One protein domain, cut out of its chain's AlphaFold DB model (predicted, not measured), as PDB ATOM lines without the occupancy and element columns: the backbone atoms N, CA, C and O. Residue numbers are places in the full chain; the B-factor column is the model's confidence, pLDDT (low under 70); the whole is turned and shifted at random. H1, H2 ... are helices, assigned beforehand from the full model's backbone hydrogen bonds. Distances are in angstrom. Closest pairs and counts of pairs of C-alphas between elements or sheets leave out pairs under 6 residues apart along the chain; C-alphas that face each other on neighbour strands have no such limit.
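This is residues 2 to 136 of the 226 residues of an uncharacterized protein of Zymoseptoria brevis (UniProt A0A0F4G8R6). What shape is this? Two long helices, H3 and H5, run loosely side by side in opposite ways along the longest axis, with H1, H2 and H6 around one end of the pair and H4 packed on H5 at the other. Residues 77 to 82 and 114 to 119 stick out. What is it made of? The 135 printed residues hold six named helices, H1 to H6 in order, and no named strand: all helix. The whole is only just compact, close to loose, with a radius of gyration of the C-alphas of 16.6 A and spans of 48 by 36 by 29 A.

What stands beside the longest helix? H5, residues 93 to 110, is close but not clearly touching H3, residues 33 to 49, opposite ways at a shallow tilt of 3 degrees; their closest C-alphas, of Leu 43 and Glu 99, are 7.5 A apart. With residues 93 to 99 alone H5 touches H4, residues 66 to 76, in a helical hairpin; the closest C-alphas, of Ala 67 and Ala 96, are 4.9 A apart. What lies farther out? H1, residues 5 to 10, touches residues 33 to 40 of H3 alone, the closest C-alphas, of Ala 10 and Thr 37, being 5.6 A apart. H2, residues 17 to 26, and H6, residues 123 to 128, are each close but not clearly touching H5, with closest C-alphas Trp 23 and Met 110 at 5.9 A, and Leu 126 and Leu 109 at 6.6 A. Are the backbones well paired? Every O i to N i+4 pair is within hydrogen-bond range in H1, H2, H3, H5 and H6, and 5 of 7 in H4.

Where is H5? It runs 26.0 A, from C-alpha 93 at (214.578, 212.601, 104.498) to C-alpha 110 at (195.592, 223.318, 118.706). How long is H3? It measures 23.9 A.

Which links are long? H3 to H4, H4 to H5 and H5 to H6 are long links, and the printed part has no cut. Where is confidence low? Of the printed residues 64 are under 70, among them 67 to 98.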
ATOM      1  N   SER A   2     181.838 212.128 125.688       75.88
ATOM      2  CA  SER A   2     182.162 211.175 124.614       75.88
ATOM      3  C   SER A   2     182.281 211.914 123.280       75.88
ATOM      4  O   SER A   2     181.362 212.653 122.930       75.88
ATOM      5  N   ILE A   3     183.374 211.711 122.545       85.62
ATOM      6  CA  ILE A   3     183.566 212.295 121.206       85.62
ATOM      7  C   ILE A   3     182.593 211.688 120.186       85.62
ATOM      8  O   ILE A   3     182.158 210.542 120.353       85.62
ATOM      9  N   SER A   4     182.243 212.457 119.150       90.44
ATOM     10  CA  SER A   4     181.357 212.008 118.069       90.44
ATOM     11  C   SER A   4     182.003 210.902 117.228       90.44
ATOM     12  O   SER A   4     183.225 210.756 117.198       90.44
ATOM     13  N   GLU A   5     181.183 210.115 116.529       92.31
ATOM     14  CA  GLU A   5     181.668 209.100 115.581       92.31
ATOM     15  C   GLU A   5     182.478 209.735 114.441       92.31
ATOM     16  O   GLU A   5     183.530 209.226 114.071       92.31
ATOM     17  N   GLU A   6     182.042 210.897 113.955       92.44
ATOM     18  CA  GLU A   6     182.757 211.679 112.940       92.44
ATOM     19  C   GLU A   6     184.150 212.102 113.423       92.44
ATOM     20  O   GLU A   6     185.122 211.944 112.690       92.44
ATOM     21  N   ALA A   7     184.275 212.553 114.676       91.44
ATOM     22  CA  ALA A   7     185.570 212.887 115.262       91.44
ATOM     23  C   ALA A   7     186.467 211.654 115.421       91.44
ATOM     24  O   ALA A   7     187.642 211.723 115.075       91.44
ATOM     25  N   ARG A   8     185.913 210.514 115.871       92.25
ATOM     26  CA  ARG A   8     186.656 209.238 115.957       92.25
ATOM     27  C   ARG A   8     187.212 208.820 114.607       92.25
ATOM     28  O   ARG A   8     188.346 208.369 114.537       92.25
ATOM     29  N   LEU A   9     186.415 208.955 113.549       92.06
ATOM     30  CA  LEU A   9     186.844 208.636 112.192       92.06
ATOM     31  C   LEU A   9     187.909 209.617 111.692       92.06
ATOM     32  O   LEU A   9     188.856 209.179 111.048       92.06
ATOM     33  N   ALA A  10     187.778 210.908 112.003       90.31
ATOM     34  CA  ALA A  10     188.702 211.942 111.544       90.31
ATOM     35  C   ALA A  10     190.108 211.812 112.144       90.31
ATOM     36  O   ALA A  10     191.073 212.094 111.442       90.31
ATOM     37  N   ILE A  11     190.224 211.397 113.410       89.38
ATOM     38  CA  ILE A  11     191.514 211.217 114.106       89.38
ATOM     39  C   ILE A  11     192.052 209.790 114.036       89.38
ATOM     40  O   ILE A  11     193.122 209.506 114.578       89.38
ATOM     41  N   LYS A  12     191.288 208.877 113.432       88.25
ATOM     42  CA  LYS A  12     191.629 207.463 113.381       88.25
ATOM     43  C   LYS A  12     193.022 207.301 112.774       88.25
ATOM     44  O   LYS A  12     193.289 207.838 111.706       88.25
ATOM     45  N   ASP A  13     193.878 206.550 113.462       83.75
ATOM     46  CA  ASP A  13     195.257 206.268 113.049       83.75
ATOM     47  C   ASP A  13     196.177 207.519 113.034       83.75
ATOM     48  O   ASP A  13     197.317 207.444 112.580       83.75
ATOM     49  N   VAL A  14     195.709 208.661 113.563       83.62
ATOM     50  CA  VAL A  14     196.452 209.932 113.607       83.62
ATOM     51  C   VAL A  14     196.748 210.411 115.022       83.62
ATOM     52  O   VAL A  14     197.819 210.947 115.261       83.62
ATOM     53  N   CYS A  15     195.809 210.287 115.958       83.31
ATOM     54  CA  CYS A  15     196.070 210.584 117.364       83.31
ATOM     55  C   CYS A  15     195.104 209.836 118.287       83.31
ATOM     56  O   CYS A  15     194.110 209.251 117.850       83.31
ATOM     57  N   GLU A  16     195.414 209.846 119.582       87.00
ATOM     58  CA  GLU A  16     194.570 209.244 120.614       87.00
ATOM     59  C   GLU A  16     193.299 210.080 120.864       87.00
ATOM     60  O   GLU A  16     193.292 211.307 120.717       87.00
ATOM     61  N   GLU A  17     192.205 209.429 121.283       90.31
ATOM     62  CA  GLU A  17     190.935 210.121 121.561       90.31
ATOM     63  C   GLU A  17     191.088 211.171 122.667       90.31
ATOM     64  O   GLU A  17     190.436 212.216 122.636       90.31
ATOM     65  N   GLU A  18     191.961 210.901 123.636       87.88
ATOM     66  CA  GLU A  18     192.328 211.783 124.736       87.88
ATOM     67  C   GLU A  18     192.953 213.087 124.233       87.88
ATOM     68  O   GLU A  18     192.613 214.157 124.740       87.88
ATOM     69  N   VAL A  19     193.801 213.018 123.202       86.69
ATOM     70  CA  VAL A  19     194.444 214.193 122.591       86.69
ATOM     71  C   VAL A  19     193.397 215.080 121.918       86.69
ATOM     72  O   VAL A  19     193.370 216.291 122.134       86.69
ATOM     73  N   TYR A  20     192.467 214.487 121.166       90.38
ATOM     74  CA  TYR A  20     191.370 215.248 120.567       90.38
ATOM     75  C   TYR A  20     190.456 215.876 121.629       90.38
ATOM     76  O   TYR A  20     190.044 217.027 121.498       90.38
ATOM     77  N   GLN A  21     190.136 215.147 122.703       90.25
ATOM     78  CA  GLN A  21     189.333 215.686 123.807       90.25
ATOM     79  C   GLN A  21     190.034 216.840 124.526       90.25
ATOM     80  O   GLN A  21     189.372 217.813 124.894       90.25
ATOM     81  N   ASP A  22     191.350 216.749 124.702       89.25
ATOM     82  CA  ASP A  22     192.169 217.833 125.233       89.25
ATOM     83  C   ASP A  22     192.085 219.074 124.328       89.25
ATOM     84  O   ASP A  22     191.792 220.166 124.822       89.25
ATOM     85  N   TRP A  23     192.183 218.921 123.005       88.94
ATOM     86  CA  TRP A  23     191.958 220.034 122.077       88.94
ATOM     87  C   TRP A  23     190.548 220.613 122.163       88.94
ATOM     88  O   TRP A  23     190.397 221.827 122.263       88.94
ATOM     89  N   VAL A  24     189.504 219.783 122.189       91.12
ATOM     90  CA  VAL A  24     188.123 220.269 122.364       91.12
ATOM     91  C   VAL A  24     187.991 221.069 123.661       91.12
ATOM     92  O   VAL A  24     187.332 222.105 123.683       91.12
ATOM     93  N   SER A  25     188.643 220.630 124.741       89.94
ATOM     94  CA  SER A  25     188.619 221.345 126.023       89.94
ATOM     95  C   SER A  25     189.294 222.714 125.953       89.94
ATOM     96  O   SER A  25     188.865 223.650 126.627       89.94
ATOM     97  N   LYS A  26     190.311 222.841 125.096       85.75
ATOM     98  CA  LYS A  26     190.985 224.102 124.803       85.75
ATOM     99  C   LYS A  26     190.115 224.987 123.931       85.75
ATOM    100  O   LYS A  26     190.185 226.191 124.097       85.75
ATOM    101  N   TRP A  27     189.236 224.433 123.096       87.94
ATOM    102  CA  TRP A  27     188.352 225.180 122.201       87.94
ATOM    103  C   TRP A  27     186.847 225.049 122.537       87.94
ATOM    104  O   TRP A  27     186.075 224.601 121.696       87.94
ATOM    105  N   PRO A  28     186.377 225.471 123.729       85.19
ATOM    106  CA  PRO A  28     185.048 225.101 124.239       85.19
ATOM    107  C   PRO A  28     183.854 225.681 123.462       85.19
ATOM    108  O   PRO A  28     182.768 225.105 123.510       85.19
ATOM    109  N   ASP A  29     184.047 226.799 122.760       87.88
ATOM    110  CA  ASP A  29     182.991 227.511 122.020       87.88
ATOM    111  C   ASP A  29     183.111 227.361 120.495       87.88
ATOM    112  O   ASP A  29     182.327 227.949 119.751       87.88
ATOM    113  N   GLU A  30     184.102 226.606 120.017       90.31
ATOM    114  CA  GLU A  30     184.461 226.543 118.601       90.31
ATOM    115  C   GLU A  30     184.403 225.104 118.087       90.31
ATOM    116  O   GLU A  30     184.789 224.158 118.775       90.31
ATOM    117  N   ASP A  31     183.950 224.930 116.845       91.44
ATOM    118  CA  ASP A  31     183.996 223.631 116.177       91.44
ATOM    119  C   ASP A  31     185.364 223.422 115.514       91.44
ATOM    120  O   ASP A  31     185.664 223.992 114.461       91.44
ATOM    121  N   ILE A  32     186.204 222.603 116.153       92.75
ATOM    122  CA  ILE A  32     187.554 222.281 115.672       92.75
ATOM    123  C   ILE A  32     187.596 221.097 114.694       92.75
ATOM    124  O   ILE A  32     188.612 220.896 114.023       92.75
ATOM    125  N   LEU A  33     186.512 220.319 114.574       94.62
ATOM    126  CA  LEU A  33     186.475 219.115 113.736       94.62
ATOM    127  C   LEU A  33     186.823 219.392 112.258       94.62
ATOM    128  O   LEU A  33     187.584 218.606 111.682       94.62
ATOM    129  N   PRO A  34     186.370 220.498 111.628       94.50
ATOM    130  CA  PRO A  34     186.763 220.825 110.258       94.50
ATOM    131  C   PRO A  34     188.276 221.015 110.079       94.50
ATOM    132  O   PRO A  34     188.811 220.669 109.029       94.50
ATOM    133  N   PHE A  35     188.980 221.529 111.090       90.38
ATOM    134  CA  PHE A  35     190.427 221.776 111.031       90.38
ATOM    135  C   PHE A  35     191.224 220.492 111.219       90.38
ATOM    136  O   PHE A  35     192.178 220.251 110.483       90.38
ATOM    137  N   VAL A  36     190.781 219.629 112.133       92.50
ATOM    138  CA  VAL A  36     191.330 218.276 112.292       92.50
ATOM    139  C   VAL A  36     191.139 217.473 111.006       92.50
ATOM    140  O   VAL A  36     192.095 216.899 110.497       92.50
ATOM    141  N   THR A  37     189.946 217.518 110.414       93.94
ATOM    142  CA  THR A  37     189.665 216.863 109.126       93.94
ATOM    143  C   THR A  37     190.537 217.430 108.000       93.94
ATOM    144  O   THR A  37     191.049 216.675 107.174       93.94
ATOM    145  N   LYS A  38     190.745 218.756 107.964       91.31
ATOM    146  CA  LYS A  38     191.657 219.410 107.010       91.31
ATOM    147  C   LYS A  38     193.089 218.891 107.173       91.31
ATOM    148  O   LYS A  38     193.727 218.594 106.167       91.31
ATOM    149  N   TYR A  39     193.575 218.763 108.408       90.19
ATOM    150  CA  TYR A  39     194.909 218.240 108.706       90.19
ATOM    151  C   TYR A  39     195.076 216.783 108.270       90.19
ATOM    152  O   TYR A  39     196.008 216.478 107.529       90.19
ATOM    153  N   THR A  40     194.156 215.895 108.651       91.88
ATOM    154  CA  THR A  40     194.273 214.465 108.326       91.88
ATOM    155  C   THR A  40     194.099 214.183 106.837       91.88
ATOM    156  O   THR A  40     194.805 213.343 106.281       91.88
ATOM    157  N   THR A  41     193.246 214.953 106.156       91.00
ATOM    158  CA  THR A  41     193.147 214.918 104.687       91.00
ATOM    159  C   THR A  41     194.458 215.362 104.039       91.00
ATOM    160  O   THR A  41     194.964 214.675 103.157       91.00
ATOM    161  N   ALA A  42     195.050 216.466 104.506       88.62
ATOM    162  CA  ALA A  42     196.317 216.963 103.971       88.62
ATOM    163  C   ALA A  42     197.485 215.988 104.201       88.62
ATOM    164  O   ALA A  42     198.320 215.834 103.314       88.62
ATOM    165  N   LEU A  43     197.515 215.292 105.342       88.88
ATOM    166  CA  LEU A  43     198.479 214.225 105.631       88.88
ATOM    167  C   LEU A  43     198.331 213.051 104.646       88.88
ATOM    168  O   LEU A  43     199.313 212.595 104.059       88.88
ATOM    169  N   ALA A  44     197.102 212.585 104.406       88.56
ATOM    170  CA  ALA A  44     196.840 211.520 103.440       88.56
ATOM    171  C   ALA A  44     197.218 211.931 102.005       88.56
ATOM    172  O   ALA A  44     197.900 211.179 101.301       88.56
ATOM    173  N   ASP A  45     196.841 213.142 101.590       88.12
ATOM    174  CA  ASP A  45     197.211 213.705 100.291       88.12
ATOM    175  C   ASP A  45     198.735 213.843 100.161       88.12
ATOM    176  O   ASP A  45     199.302 213.534  99.110       88.12
ATOM    177  N   PHE A  46     199.427 214.246 101.232       82.88
ATOM    178  CA  PHE A  46     200.885 214.312 101.281       82.88
ATOM    179  C   PHE A  46     201.524 212.936 101.051       82.88
ATOM    180  O   PHE A  46     202.419 212.826 100.212       82.88
ATOM    181  N   HIS A  47     201.022 211.872 101.689       84.06
ATOM    182  CA  HIS A  47     201.503 210.499 101.459       84.06
ATOM    183  C   HIS A  47     201.281 210.033 100.010       84.06
ATOM    184  O   HIS A  47     202.124 209.326  99.457       84.06
ATOM    185  N   LEU A  48     200.184 210.463  99.376       81.19
ATOM    186  CA  LEU A  48     199.831 210.124  97.990       81.19
ATOM    187  C   LEU A  48     200.594 210.938  96.929       81.19
ATOM    188  O   LEU A  48     200.750 210.483  95.794       81.19
ATOM    189  N   THR A  49     201.055 212.146  97.265       74.69
ATOM    190  CA  THR A  49     201.620 213.108  96.300       74.69
ATOM    191  C   THR A  49     203.014 212.712  95.793       74.69
ATOM    192  O   THR A  49     203.434 213.171  94.726       74.69
ATOM    193  N   PHE A  50     203.752 211.848  96.499       60.88
ATOM    194  CA  PHE A  50     205.123 211.502  96.111       60.88
ATOM    195  C   PHE A  50     205.188 210.277  95.180       60.88
ATOM    196  O   PHE A  50     204.809 209.172  95.566       60.88
ATOM    197  N   PRO A  51     205.695 210.438  93.943       47.03
ATOM    198  CA  PRO A  51     205.608 209.407  92.920       47.03
ATOM    199  C   PRO A  51     206.649 208.288  93.104       47.03
ATOM    200  O   PRO A  51     207.857 208.521  93.096       47.03
ATOM    201  N   THR A  52     206.135 207.061  93.217       50.28
ATOM    202  CA  THR A  52     206.573 205.810  92.553       50.28
ATOM    203  C   THR A  52     208.010 205.274  92.717       50.28
ATOM    204  O   THR A  52     208.321 204.258  92.097       50.28
ATOM    205  N   GLY A  53     208.861 205.864  93.562       52.53
ATOM    206  CA  GLY A  53     210.160 205.286  93.962       52.53
ATOM    207  C   GLY A  53     210.075 204.421  95.225       52.53
ATOM    208  O   GLY A  53     210.313 203.221  95.159       52.53
ATOM    209  N   ASP A  54     209.663 205.041  96.334       61.84
ATOM    210  CA  ASP A  54     209.477 204.420  97.654       61.84
ATOM    211  C   ASP A  54     208.116 204.870  98.230       61.84
ATOM    212  O   ASP A  54     208.049 205.790  99.047       61.84
ATOM    213  N   PRO A  55     206.988 204.337  97.729       70.19
ATOM    214  CA  PRO A  55     205.664 204.762  98.177       70.19
ATOM    215  C   PRO A  55     205.392 204.325  99.623       70.19
ATOM    216  O   PRO A  55     205.782 203.229 100.028       70.19
ATOM    217  N   ILE A  56     204.661 205.153 100.377       73.38
ATOM    218  CA  ILE A  56     204.050 204.705 101.636       73.38
ATOM    219  C   ILE A  56     203.053 203.587 101.292       73.38
ATOM    220  O   ILE A  56     202.267 203.753 100.352       73.38
ATOM    221  N   PRO A  57     203.078 202.441 101.999       79.25
ATOM    222  CA  PRO A  57     202.100 201.383 101.794       79.25
ATOM    223  C   PRO A  57     200.668 201.909 101.895       79.25
ATOM    224  O   PRO A  57     200.348 202.688 102.786       79.25
ATOM    225  N   GLU A  58     199.777 201.432 101.023       83.25
ATOM    226  CA  GLU A  58     198.373 201.877 101.004       83.25
ATOM    227  C   GLU A  58     197.682 201.734 102.369       83.25
ATOM    228  O   GLU A  58     196.814 202.528 102.720       83.25
ATOM    229  N   THR A  59     198.102 200.748 103.163       82.81
ATOM    230  CA  THR A  59     197.569 200.465 104.500       82.81
ATOM    231  C   THR A  59     197.985 201.467 105.578       82.81
ATOM    232  O   THR A  59     197.413 201.418 106.659       82.81
ATOM    233  N   THR A  60     198.972 202.328 105.318       83.25
ATOM    234  CA  THR A  60     199.517 203.319 106.270       83.25
ATOM    235  C   THR A  60     199.365 204.757 105.761       83.25
ATOM    236  O   THR A  60     199.937 205.699 106.305       83.25
ATOM    237  N   ILE A  61     198.619 204.960 104.672       85.88
ATOM    238  CA  ILE A  61     198.292 206.299 104.172       85.88
ATOM    239  C   ILE A  61     197.429 207.027 105.205       85.88
ATOM    240  O   ILE A  61     196.488 206.455 105.746       85.88
ATOM    241  N   GLY A  62     197.740 208.301 105.456       82.38
ATOM    242  CA  GLY A  62     197.059 209.109 106.464       82.38
ATOM    243  C   GLY A  62     197.387 208.744 107.914       82.38
ATOM    244  O   GLY A  62     196.893 209.429 108.798       82.38
ATOM    245  N   THR A  63     198.206 207.721 108.177       83.38
ATOM    246  CA  THR A  63     198.652 207.371 109.534       83.38
ATOM    247  C   THR A  63     199.755 208.318 109.997       83.38
ATOM    248  O   THR A  63     200.661 208.636 109.228       83.38
ATOM    249  N   GLN A  64     199.705 208.753 111.253       69.12
ATOM    250  CA  GLN A  64     200.771 209.564 111.846       69.12
ATOM    251  C   GLN A  64     202.113 208.811 111.793       69.12
ATOM    252  O   GLN A  64     202.163 207.616 112.075       69.12
ATOM    253  N   HIS A  65     203.198 209.507 111.440       65.56
ATOM    254  CA  HIS A  65     204.560 208.963 111.366       65.56
ATOM    255  C   HIS A  65     204.800 207.936 110.250       65.56
ATOM    256  O   HIS A  65     205.878 207.337 110.197       65.56
ATOM    257  N   ALA A  66     203.870 207.759 109.305       73.69
ATOM    258  CA  ALA A  66     204.054 206.810 108.208       73.69
ATOM    259  C   ALA A  66     205.282 207.144 107.340       73.69
ATOM    260  O   ALA A  66     205.971 206.226 106.888       73.69
ATOM    261  N   ALA A  67     205.623 208.426 107.139       68.00
ATOM    262  CA  ALA A  67     206.890 208.778 106.501       68.00
ATOM    263  C   ALA A  67     208.105 208.383 107.341       68.00
ATOM    264  O   ALA A  67     209.112 207.921 106.807       68.00
ATOM    265  N   GLU A  68     208.061 208.565 108.654       62.09
ATOM    266  CA  GLU A  68     209.176 208.160 109.506       62.09
ATOM    267  C   GLU A  68     209.388 206.645 109.406       62.09
ATOM    268  O   GLU A  68     210.492 206.191 109.119       62.09
ATOM    269  N   GLU A  69     208.326 205.854 109.518       66.62
ATOM    270  CA  GLU A  69     208.405 204.394 109.459       66.62
ATOM    271  C   GLU A  69     208.808 203.868 108.070       66.62
ATOM    272  O   GLU A  69     209.658 202.983 107.938       66.62
ATOM    273  N   HIS A  70     208.244 204.417 106.996       68.56
ATOM    274  CA  HIS A  70     208.450 203.857 105.660       68.56
ATOM    275  C   HIS A  70     209.545 204.550 104.866       68.56
ATOM    276  O   HIS A  70     210.350 203.876 104.225       68.56
ATOM    277  N   TRP A  71     209.626 205.874 104.932       67.56
ATOM    278  CA  TRP A  71     210.656 206.628 104.227       67.56
ATOM    279  C   TRP A  71     211.978 206.709 104.992       67.56
ATOM    280  O   TRP A  71     213.015 206.896 104.355       67.56
ATOM    281  N   THR A  72     211.966 206.536 106.320       54.31
ATOM    282  CA  THR A  72     213.178 206.618 107.159       54.31
ATOM    283  C   THR A  72     213.555 205.263 107.782       54.31
ATOM    284  O   THR A  72     214.696 204.812 107.650       54.31
ATOM    285  N   HIS A  73     212.613 204.545 108.408       49.72
ATOM    286  CA  HIS A  73     212.904 203.351 109.216       49.72
ATOM    287  C   HIS A  73     213.209 202.087 108.391       49.72
ATOM    288  O   HIS A  73     214.041 201.280 108.814       49.72
ATOM    289  N   GLN A  74     212.661 201.938 107.176       45.16
ATOM    290  CA  GLN A  74     213.040 200.834 106.270       45.16
ATOM    291  C   GLN A  74     214.535 200.822 105.892       45.16
ATOM    292  O   GLN A  74     215.024 199.821 105.364       45.16
ATOM    293  N   ARG A  75     215.295 201.884 106.203       38.16
ATOM    294  CA  ARG A  75     216.745 201.939 105.981       38.16
ATOM    295  C   ARG A  75     217.583 201.977 107.262       38.16
ATOM    296  O   ARG A  75     218.692 201.443 107.239       38.16
ATOM    297  N   CYS A  76     217.059 202.496 108.377       35.84
ATOM    298  CA  CYS A  76     217.729 202.419 109.685       35.84
ATOM    299  C   CYS A  76     217.876 200.979 110.201       35.84
ATOM    300  O   CYS A  76     218.797 200.701 110.953       35.84
ATOM    301  N   GLN A  77     217.073 200.017 109.730       37.84
ATOM    302  CA  GLN A  77     217.329 198.596 110.022       37.84
ATOM    303  C   GLN A  77     218.670 198.071 109.462       37.84
ATOM    304  O   GLN A  77     219.110 196.997 109.862       37.84
ATOM    305  N   ASN A  78     219.339 198.821 108.575       37.19
ATOM    306  CA  ASN A  78     220.684 198.517 108.072       37.19
ATOM    307  C   ASN A  78     221.779 199.442 108.640       37.19
ATOM    308  O   ASN A  78     222.921 199.360 108.188       37.19
ATOM    309  N   LEU A  79     221.454 200.342 109.573       35.09
ATOM    310  CA  LEU A  79     222.390 201.307 110.154       35.09
ATOM    311  C   LEU A  79     222.306 201.204 111.676       35.09
ATOM    312  O   LEU A  79     221.254 201.416 112.261       35.09
ATOM    313  N   GLU A  80     223.422 200.882 112.324       35.75
ATOM    314  CA  GLU A  80     223.522 200.789 113.790       35.75
ATOM    315  C   GLU A  80     223.401 202.158 114.497       35.75
ATOM    316  O   GLU A  80     223.436 202.225 115.724       35.75
ATOM    317  N   GLU A  81     223.246 203.251 113.745       39.59
ATOM    318  CA  GLU A  81     223.324 204.627 114.232       39.59
ATOM    319  C   GLU A  81     222.027 205.413 113.968       39.59
ATOM    320  O   GLU A  81     221.287 205.153 113.018       39.59
ATOM    321  N   GLY A  82     221.745 206.365 114.864       37.81
ATOM    322  CA  GLY A  82     220.473 207.081 114.962       37.81
ATOM    323  C   GLY A  82     220.149 208.055 113.820       37.81
ATOM    324  O   GLY A  82     220.858 208.183 112.827       37.81
ATOM    325  N   TYR A  83     219.048 208.782 114.018       38.34
ATOM    326  CA  TYR A  83     218.334 209.664 113.078       38.34
ATOM    327  C   TYR A  83     219.194 210.591 112.181       38.34
ATOM    328  O   TYR A  83     218.783 210.903 111.066       38.34
ATOM    329  N   LEU A  84     220.387 211.011 112.624       42.28
ATOM    330  CA  LEU A  84     221.267 211.967 111.922       42.28
ATOM    331  C   LEU A  84     222.530 211.341 111.303       42.28
ATOM    332  O   LEU A  84     223.281 212.030 110.613       42.28
ATOM    333  N   ALA A  85     222.755 210.039 111.491       40.97
ATOM    334  CA  ALA A  85     224.030 209.389 111.181       40.97
ATOM    335  C   ALA A  85     224.408 209.375 109.687       40.97
ATOM    336  O   ALA A  85     225.575 209.241 109.332       40.97
ATOM    337  N   ASN A  86     223.437 209.562 108.785       37.81
ATOM    338  CA  ASN A  86     223.660 209.497 107.336       37.81
ATOM    339  C   ASN A  86     223.714 210.850 106.610       37.81
ATOM    340  O   ASN A  86     223.759 210.868 105.373       37.81
ATOM    341  N   GLY A  87     223.711 211.970 107.340       39.59
ATOM    342  CA  GLY A  87     224.002 213.294 106.778       39.59
ATOM    343  C   GLY A  87     223.174 213.668 105.541       39.59
ATOM    344  O   GLY A  87     223.735 214.137 104.553       39.59
ATOM    345  N   GLY A  88     221.864 213.397 105.534       42.56
ATOM    346  CA  GLY A  88     220.975 213.975 104.517       42.56
ATOM    347  C   GLY A  88     221.026 213.399 103.110       42.56
ATOM    348  O   GLY A  88     220.401 213.934 102.199       42.56
ATOM    349  N   ARG A  89     221.758 212.303 102.891       43.34
ATOM    350  CA  ARG A  89     221.932 211.732 101.542       43.34
ATOM    351  C   ARG A  89     220.696 211.000 101.006       43.34
ATOM    352  O   ARG A  89     220.720 210.518  99.871       43.34
ATOM    353  N   ASP A  90     219.631 210.900 101.802       52.84
ATOM    354  CA  ASP A  90     218.376 210.272 101.405       52.84
ATOM    355  C   ASP A  90     217.386 211.306 100.855       52.84
ATOM    356  O   ASP A  90     217.029 212.282 101.512       52.84
ATOM    357  N   LYS A  91     216.893 211.061  99.639       54.69
ATOM    358  CA  LYS A  91     215.912 211.930  98.977       54.69
ATOM    359  C   LYS A  91     214.561 211.937  99.693       54.69
ATOM    360  O   LYS A  91     213.754 212.818  99.403       54.69
ATOM    361  N   ASN A  92     214.302 210.973 100.579       59.34
ATOM    362  CA  ASN A  92     213.074 210.883 101.357       59.34
ATOM    363  C   ASN A  92     213.171 211.562 102.738       59.34
ATOM    364  O   ASN A  92     212.130 211.896 103.306       59.34
ATOM    365  N   TYR A  93     214.379 211.870 103.235       57.06
ATOM    366  CA  TYR A  93     214.578 212.601 104.498       57.06
ATOM    367  C   TYR A  93     213.832 213.950 104.538       57.06
ATOM    368  O   TYR A  93     213.082 214.183 105.487       57.06
ATOM    369  N   PRO A  94     213.910 214.805 103.495       57.91
ATOM    370  CA  PRO A  94     213.164 216.062 103.485       57.91
ATOM    371  C   PRO A  94     211.645 215.869 103.573       57.91
ATOM    372  O   PRO A  94     210.942 216.749 104.052       57.91
ATOM    373  N   ARG A  95     211.116 214.726 103.118       67.69
ATOM    374  CA  ARG A  95     209.675 214.441 103.141       67.69
ATOM    375  C   ARG A  95     209.215 214.047 104.540       67.69
ATOM    376  O   ARG A  95     208.246 214.612 105.030       67.69
ATOM    377  N   ALA A  96     209.948 213.157 105.207       65.06
ATOM    378  CA  ALA A  96     209.669 212.809 106.600       65.06
ATOM    379  C   ALA A  96     209.805 214.028 107.528       65.06
ATOM    380  O   ALA A  96     208.977 214.238 108.412       65.06
ATOM    381  N   PHE A  97     210.795 214.889 107.275       63.50
ATOM    382  CA  PHE A  97     210.936 216.156 107.987       63.50
ATOM    383  C   PHE A  97     209.733 217.088 107.773       63.50
ATOM    384  O   PHE A  97     209.219 217.662 108.730       63.50
ATOM    385  N   LEU A  98     209.254 217.231 106.530       68.44
ATOM    386  CA  LEU A  98     208.086 218.061 106.230       68.44
ATOM    387  C   LEU A  98     206.810 217.543 106.906       68.44
ATOM    388  O   LEU A  98     206.018 218.363 107.365       68.44
ATOM    389  N   GLU A  99     206.611 216.227 107.010       73.69
ATOM    390  CA  GLU A  99     205.497 215.663 107.786       73.69
ATOM    391  C   GLU A  99     205.573 216.096 109.254       73.69
ATOM    392  O   GLU A  99     204.633 216.704 109.762       73.69
ATOM    393  N   ARG A 100     206.728 215.879 109.900       67.94
ATOM    394  CA  ARG A 100     206.965 216.250 111.306       67.94
ATOM    395  C   ARG A 100     206.810 217.746 111.565       67.94
ATOM    396  O   ARG A 100     206.265 218.148 112.590       67.94
ATOM    397  N   LEU A 101     207.265 218.585 110.638       65.81
ATOM    398  CA  LEU A 101     207.112 220.034 110.740       65.81
ATOM    399  C   LEU A 101     205.638 220.451 110.674       65.81
ATOM    400  O   LEU A 101     205.197 221.268 111.481       65.81
ATOM    401  N   ASN A 102     204.878 219.911 109.715       71.06
ATOM    402  CA  ASN A 102     203.453 220.218 109.577       71.06
ATOM    403  C   ASN A 102     202.647 219.704 110.776       71.06
ATOM    404  O   ASN A 102     201.772 220.421 111.262       71.06
ATOM    405  N   GLU A 103     202.983 218.516 111.280       74.38
ATOM    406  CA  GLU A 103     202.461 217.970 112.531       74.38
ATOM    407  C   GLU A 103     202.699 218.937 113.693       74.38
ATOM    408  O   GLU A 103     201.738 219.421 114.282       74.38
ATOM    409  N   ALA A 104     203.956 219.276 113.993       64.25
ATOM    410  CA  ALA A 104     204.294 220.129 115.131       64.25
ATOM    411  C   ALA A 104     203.580 221.490 115.066       64.25
ATOM    412  O   ALA A 104     203.029 221.953 116.062       64.25
ATOM    413  N   LEU A 105     203.523 222.105 113.879       65.44
ATOM    414  CA  LEU A 105     202.802 223.362 113.669       65.44
ATOM    415  C   LEU A 105     201.303 223.224 113.945       65.44
ATOM    416  O   LEU A 105     200.717 224.098 114.581       65.44
ATOM    417  N   PHE A 106     200.678 222.143 113.477       75.75
ATOM    418  CA  PHE A 106     199.267 221.896 113.743       75.75
ATOM    419  C   PHE A 106     199.018 221.656 115.240       75.75
ATOM    420  O   PHE A 106     198.112 222.260 115.809       75.75
ATOM    421  N   MET A 107     199.860 220.851 115.899       73.94
ATOM    422  CA  MET A 107     199.758 220.580 117.336       73.94
ATOM    423  C   MET A 107     199.840 221.862 118.171       73.94
ATOM    424  O   MET A 107     199.035 222.036 119.085       73.94
ATOM    425  N   GLU A 108     200.759 222.772 117.836       67.44
ATOM    426  CA  GLU A 108     200.901 224.076 118.498       67.44
ATOM    427  C   GLU A 108     199.666 224.964 118.311       67.44
ATOM    428  O   GLU A 108     199.156 225.537 119.276       67.44
ATOM    429  N   LEU A 109     199.113 225.030 117.094       69.00
ATOM    430  CA  LEU A 109     197.879 225.783 116.844       69.00
ATOM    431  C   LEU A 109     196.708 225.252 117.684       69.00
ATOM    432  O   LEU A 109     195.884 226.029 118.168       69.00
ATOM    433  N   MET A 110     196.654 223.941 117.918       75.88
ATOM    434  CA  MET A 110     195.592 223.318 118.706       75.88
ATOM    435  C   MET A 110     195.703 223.578 120.217       75.88
ATOM    436  O   MET A 110     194.720 223.371 120.932       75.88
ATOM    437  N   GLN A 111     196.830 224.094 120.722       68.75
ATOM    438  CA  GLN A 111     197.018 224.309 122.159       68.75
ATOM    439  C   GLN A 111     196.150 225.441 122.751       68.75
ATOM    440  O   GLN A 111     195.956 225.392 123.963       68.75
ATOM    441  N   ARG A 112     195.580 226.370 121.939       59.53
ATOM    442  CA  ARG A 112     194.780 227.617 122.223       59.53
ATOM    443  C   ARG A 112     195.257 228.499 123.377       59.53
ATOM    444  O   ARG A 112     195.358 229.715 123.235       59.53
ATOM    445  N   THR A 113     195.461 227.892 124.537       54.25
ATOM    446  CA  THR A 113     195.833 228.480 125.809       54.25
ATOM    447  C   THR A 113     197.340 228.722 125.819       54.25
ATOM    448  O   THR A 113     198.124 227.771 125.797       54.25
ATOM    449  N   PRO A 114     197.756 229.989 125.839       47.12
ATOM    450  CA  PRO A 114     199.160 230.337 125.885       47.12
ATOM    451  C   PRO A 114     199.769 230.032 127.259       47.12
ATOM    452  O   PRO A 114     199.083 230.063 128.284       47.12
ATOM    453  N   GLN A 115     201.090 229.845 127.293       48.62
ATOM    454  CA  GLN A 115     201.870 230.133 128.500       48.62
ATOM    455  C   GLN A 115     201.694 231.617 128.879       48.62
ATOM    456  O   GLN A 115     201.451 232.465 128.015       48.62
ATOM    457  N   GLU A 116     201.788 231.944 130.168       41.31
ATOM    458  CA  GLU A 116     201.519 233.288 130.694       41.31
ATOM    459  C   GLU A 116     202.289 234.376 129.907       41.31
ATOM    460  O   GLU A 116     203.515 234.366 129.840       41.31
ATOM    461  N   GLY A 117     201.564 235.302 129.260       39.28
ATOM    462  CA  GLY A 117     202.146 236.399 128.469       39.28
ATOM    463  C   GLY A 117     202.192 236.216 126.940       39.28
ATOM    464  O   GLY A 117     202.661 237.124 126.250       39.28
ATOM    465  N   VAL A 118     201.689 235.108 126.381       41.94
ATOM    466  CA  VAL A 118     201.556 234.921 124.917       41.94
ATOM    467  C   VAL A 118     200.135 235.277 124.445       41.94
ATOM    468  O   VAL A 118     199.162 235.070 125.170       41.94
ATOM    469  N   LYS A 119     199.995 235.852 123.237       48.53
ATOM    470  CA  LYS A 119     198.671 236.087 122.631       48.53
ATOM    471  C   LYS A 119     198.040 234.716 122.324       48.53
ATOM    472  O   LYS A 119     198.717 233.904 121.697       48.53
ATOM    473  N   PRO A 120     196.796 234.443 122.754       59.19
ATOM    474  CA  PRO A 120     196.119 233.194 122.424       59.19
ATOM    475  C   PRO A 120     196.045 232.984 120.910       59.19
ATOM    476  O   PRO A 120     195.893 233.959 120.172       59.19
ATOM    477  N   VAL A 121     196.116 231.726 120.473       64.25
ATOM    478  CA  VAL A 121     195.813 231.357 119.083       64.25
ATOM    479  C   VAL A 121     194.338 231.661 118.823       64.25
ATOM    480  O   VAL A 121     193.473 231.314 119.634       64.25
ATOM    481  N   GLU A 122     194.051 232.325 117.708       72.69
ATOM    482  CA  GLU A 122     192.701 232.699 117.289       72.69
ATOM    483  C   GLU A 122     192.190 231.755 116.188       72.69
ATOM    484  O   GLU A 122     192.952 231.067 115.506       72.69
ATOM    485  N   MET A 123     190.869 231.707 115.981       76.75
ATOM    486  CA  MET A 123     190.281 230.874 114.922       76.75
ATOM    487  C   MET A 123     190.736 231.298 113.523       76.75
ATOM    488  O   MET A 123     190.773 230.464 112.616       76.75
ATOM    489  N   GLU A 124     191.075 232.575 113.315       70.56
ATOM    490  CA  GLU A 124     191.674 233.016 112.056       70.56
ATOM    491  C   GLU A 124     193.013 232.323 111.768       70.56
ATOM    492  O   GLU A 124     193.268 232.004 110.607       70.56
ATOM    493  N   ASP A 125     193.819 232.015 112.790       64.12
ATOM    494  CA  ASP A 125     195.118 231.349 112.626       64.12
ATOM    495  C   ASP A 125     194.937 229.902 112.136       64.12
ATOM    496  O   ASP A 125     195.572 229.480 111.168       64.12
ATOM    497  N   LEU A 126     193.988 229.164 112.729       66.62
ATOM    498  CA  LEU A 126     193.607 227.818 112.279       66.62
ATOM    499  C   LEU A 126     193.031 227.821 110.852       66.62
ATOM    500  O   LEU A 126     193.268 226.895 110.074       66.62
ATOM    501  N   ARG A 127     192.280 228.865 110.473       73.88
ATOM    502  CA  ARG A 127     191.749 229.023 109.104       73.88
ATOM    503  C   ARG A 127     192.847 229.315 108.090       73.88
ATOM    504  O   ARG A 127     192.782 228.779 106.983       73.88
ATOM    505  N   ALA A 128     193.816 230.142 108.469       69.75
ATOM    506  CA  ALA A 128     194.942 230.534 107.631       69.75
ATOM    507  C   ALA A 128     196.012 229.440 107.501       69.75
ATOM    508  O   ALA A 128     196.813 229.493 106.572       69.75
ATOM    509  N   TRP A 129     196.032 228.451 108.401       74.12
ATOM    510  CA  TRP A 129     196.969 227.335 108.330       74.12
ATOM    511  C   TRP A 129     196.809 226.535 107.032       74.12
ATOM    512  O   TRP A 129     195.704 226.133 106.667       74.12
ATOM    513  N   GLU A 130     197.921 226.251 106.361       73.38
ATOM    514  CA  GLU A 130     197.986 225.423 105.159       73.38
ATOM    515  C   GLU A 130     199.141 224.426 105.265       73.38
ATOM    516  O   GLU A 130     200.197 224.730 105.829       73.38
ATOM    517  N   TRP A 131     198.948 223.237 104.687       72.56
ATOM    518  CA  TRP A 131     199.998 222.228 104.616       72.56
ATOM    519  C   TRP A 131     201.149 222.721 103.740       72.56
ATOM    520  O   TRP A 131     200.981 223.021 102.555       72.56
ATOM    521  N   THR A 132     202.344 222.790 104.314       66.88
ATOM    522  CA  THR A 132     203.520 223.299 103.615       66.88
ATOM    523  C   THR A 132     204.172 222.194 102.790       66.88
ATOM    524  O   THR A 132     204.713 221.233 103.331       66.88
ATOM    525  N   LEU A 133     204.169 222.377 101.465       58.41
ATOM    526  CA  LEU A 133     204.860 221.521 100.486       58.41
ATOM    527  C   LEU A 133     206.188 222.117  99.994       58.41
ATOM    528  O   LEU A 133     206.771 221.601  99.039       58.41
ATOM    529  N   ASN A 134     206.630 223.246 100.562       50.88
ATOM    530  CA  ASN A 134     207.655 224.096  99.959       50.88
ATOM    531  C   ASN A 134     209.071 223.504 100.079       50.88
ATOM    532  O   ASN A 134     209.903 223.955 100.854       50.88
ATOM    533  N   TYR A 135     209.327 222.493  99.255       44.75
ATOM    534  CA  TYR A 135     210.637 221.934  98.944       44.75
ATOM    535  C   TYR A 135     211.433 222.855  98.001       44.75
ATOM    536  O   TYR A 135     212.658 222.863  98.014       44.75
ATOM    537  N   GLY A 136     210.742 223.651  97.173       35.38
ATOM    538  CA  GLY A 136     211.333 224.423  96.076       35.38
ATOM    539  C   GLY A 136     212.228 225.592  96.491       35.38
ATOM    540  O   GLY A 136     213.103 225.954  95.716       35.38
TER     541      GLY A 136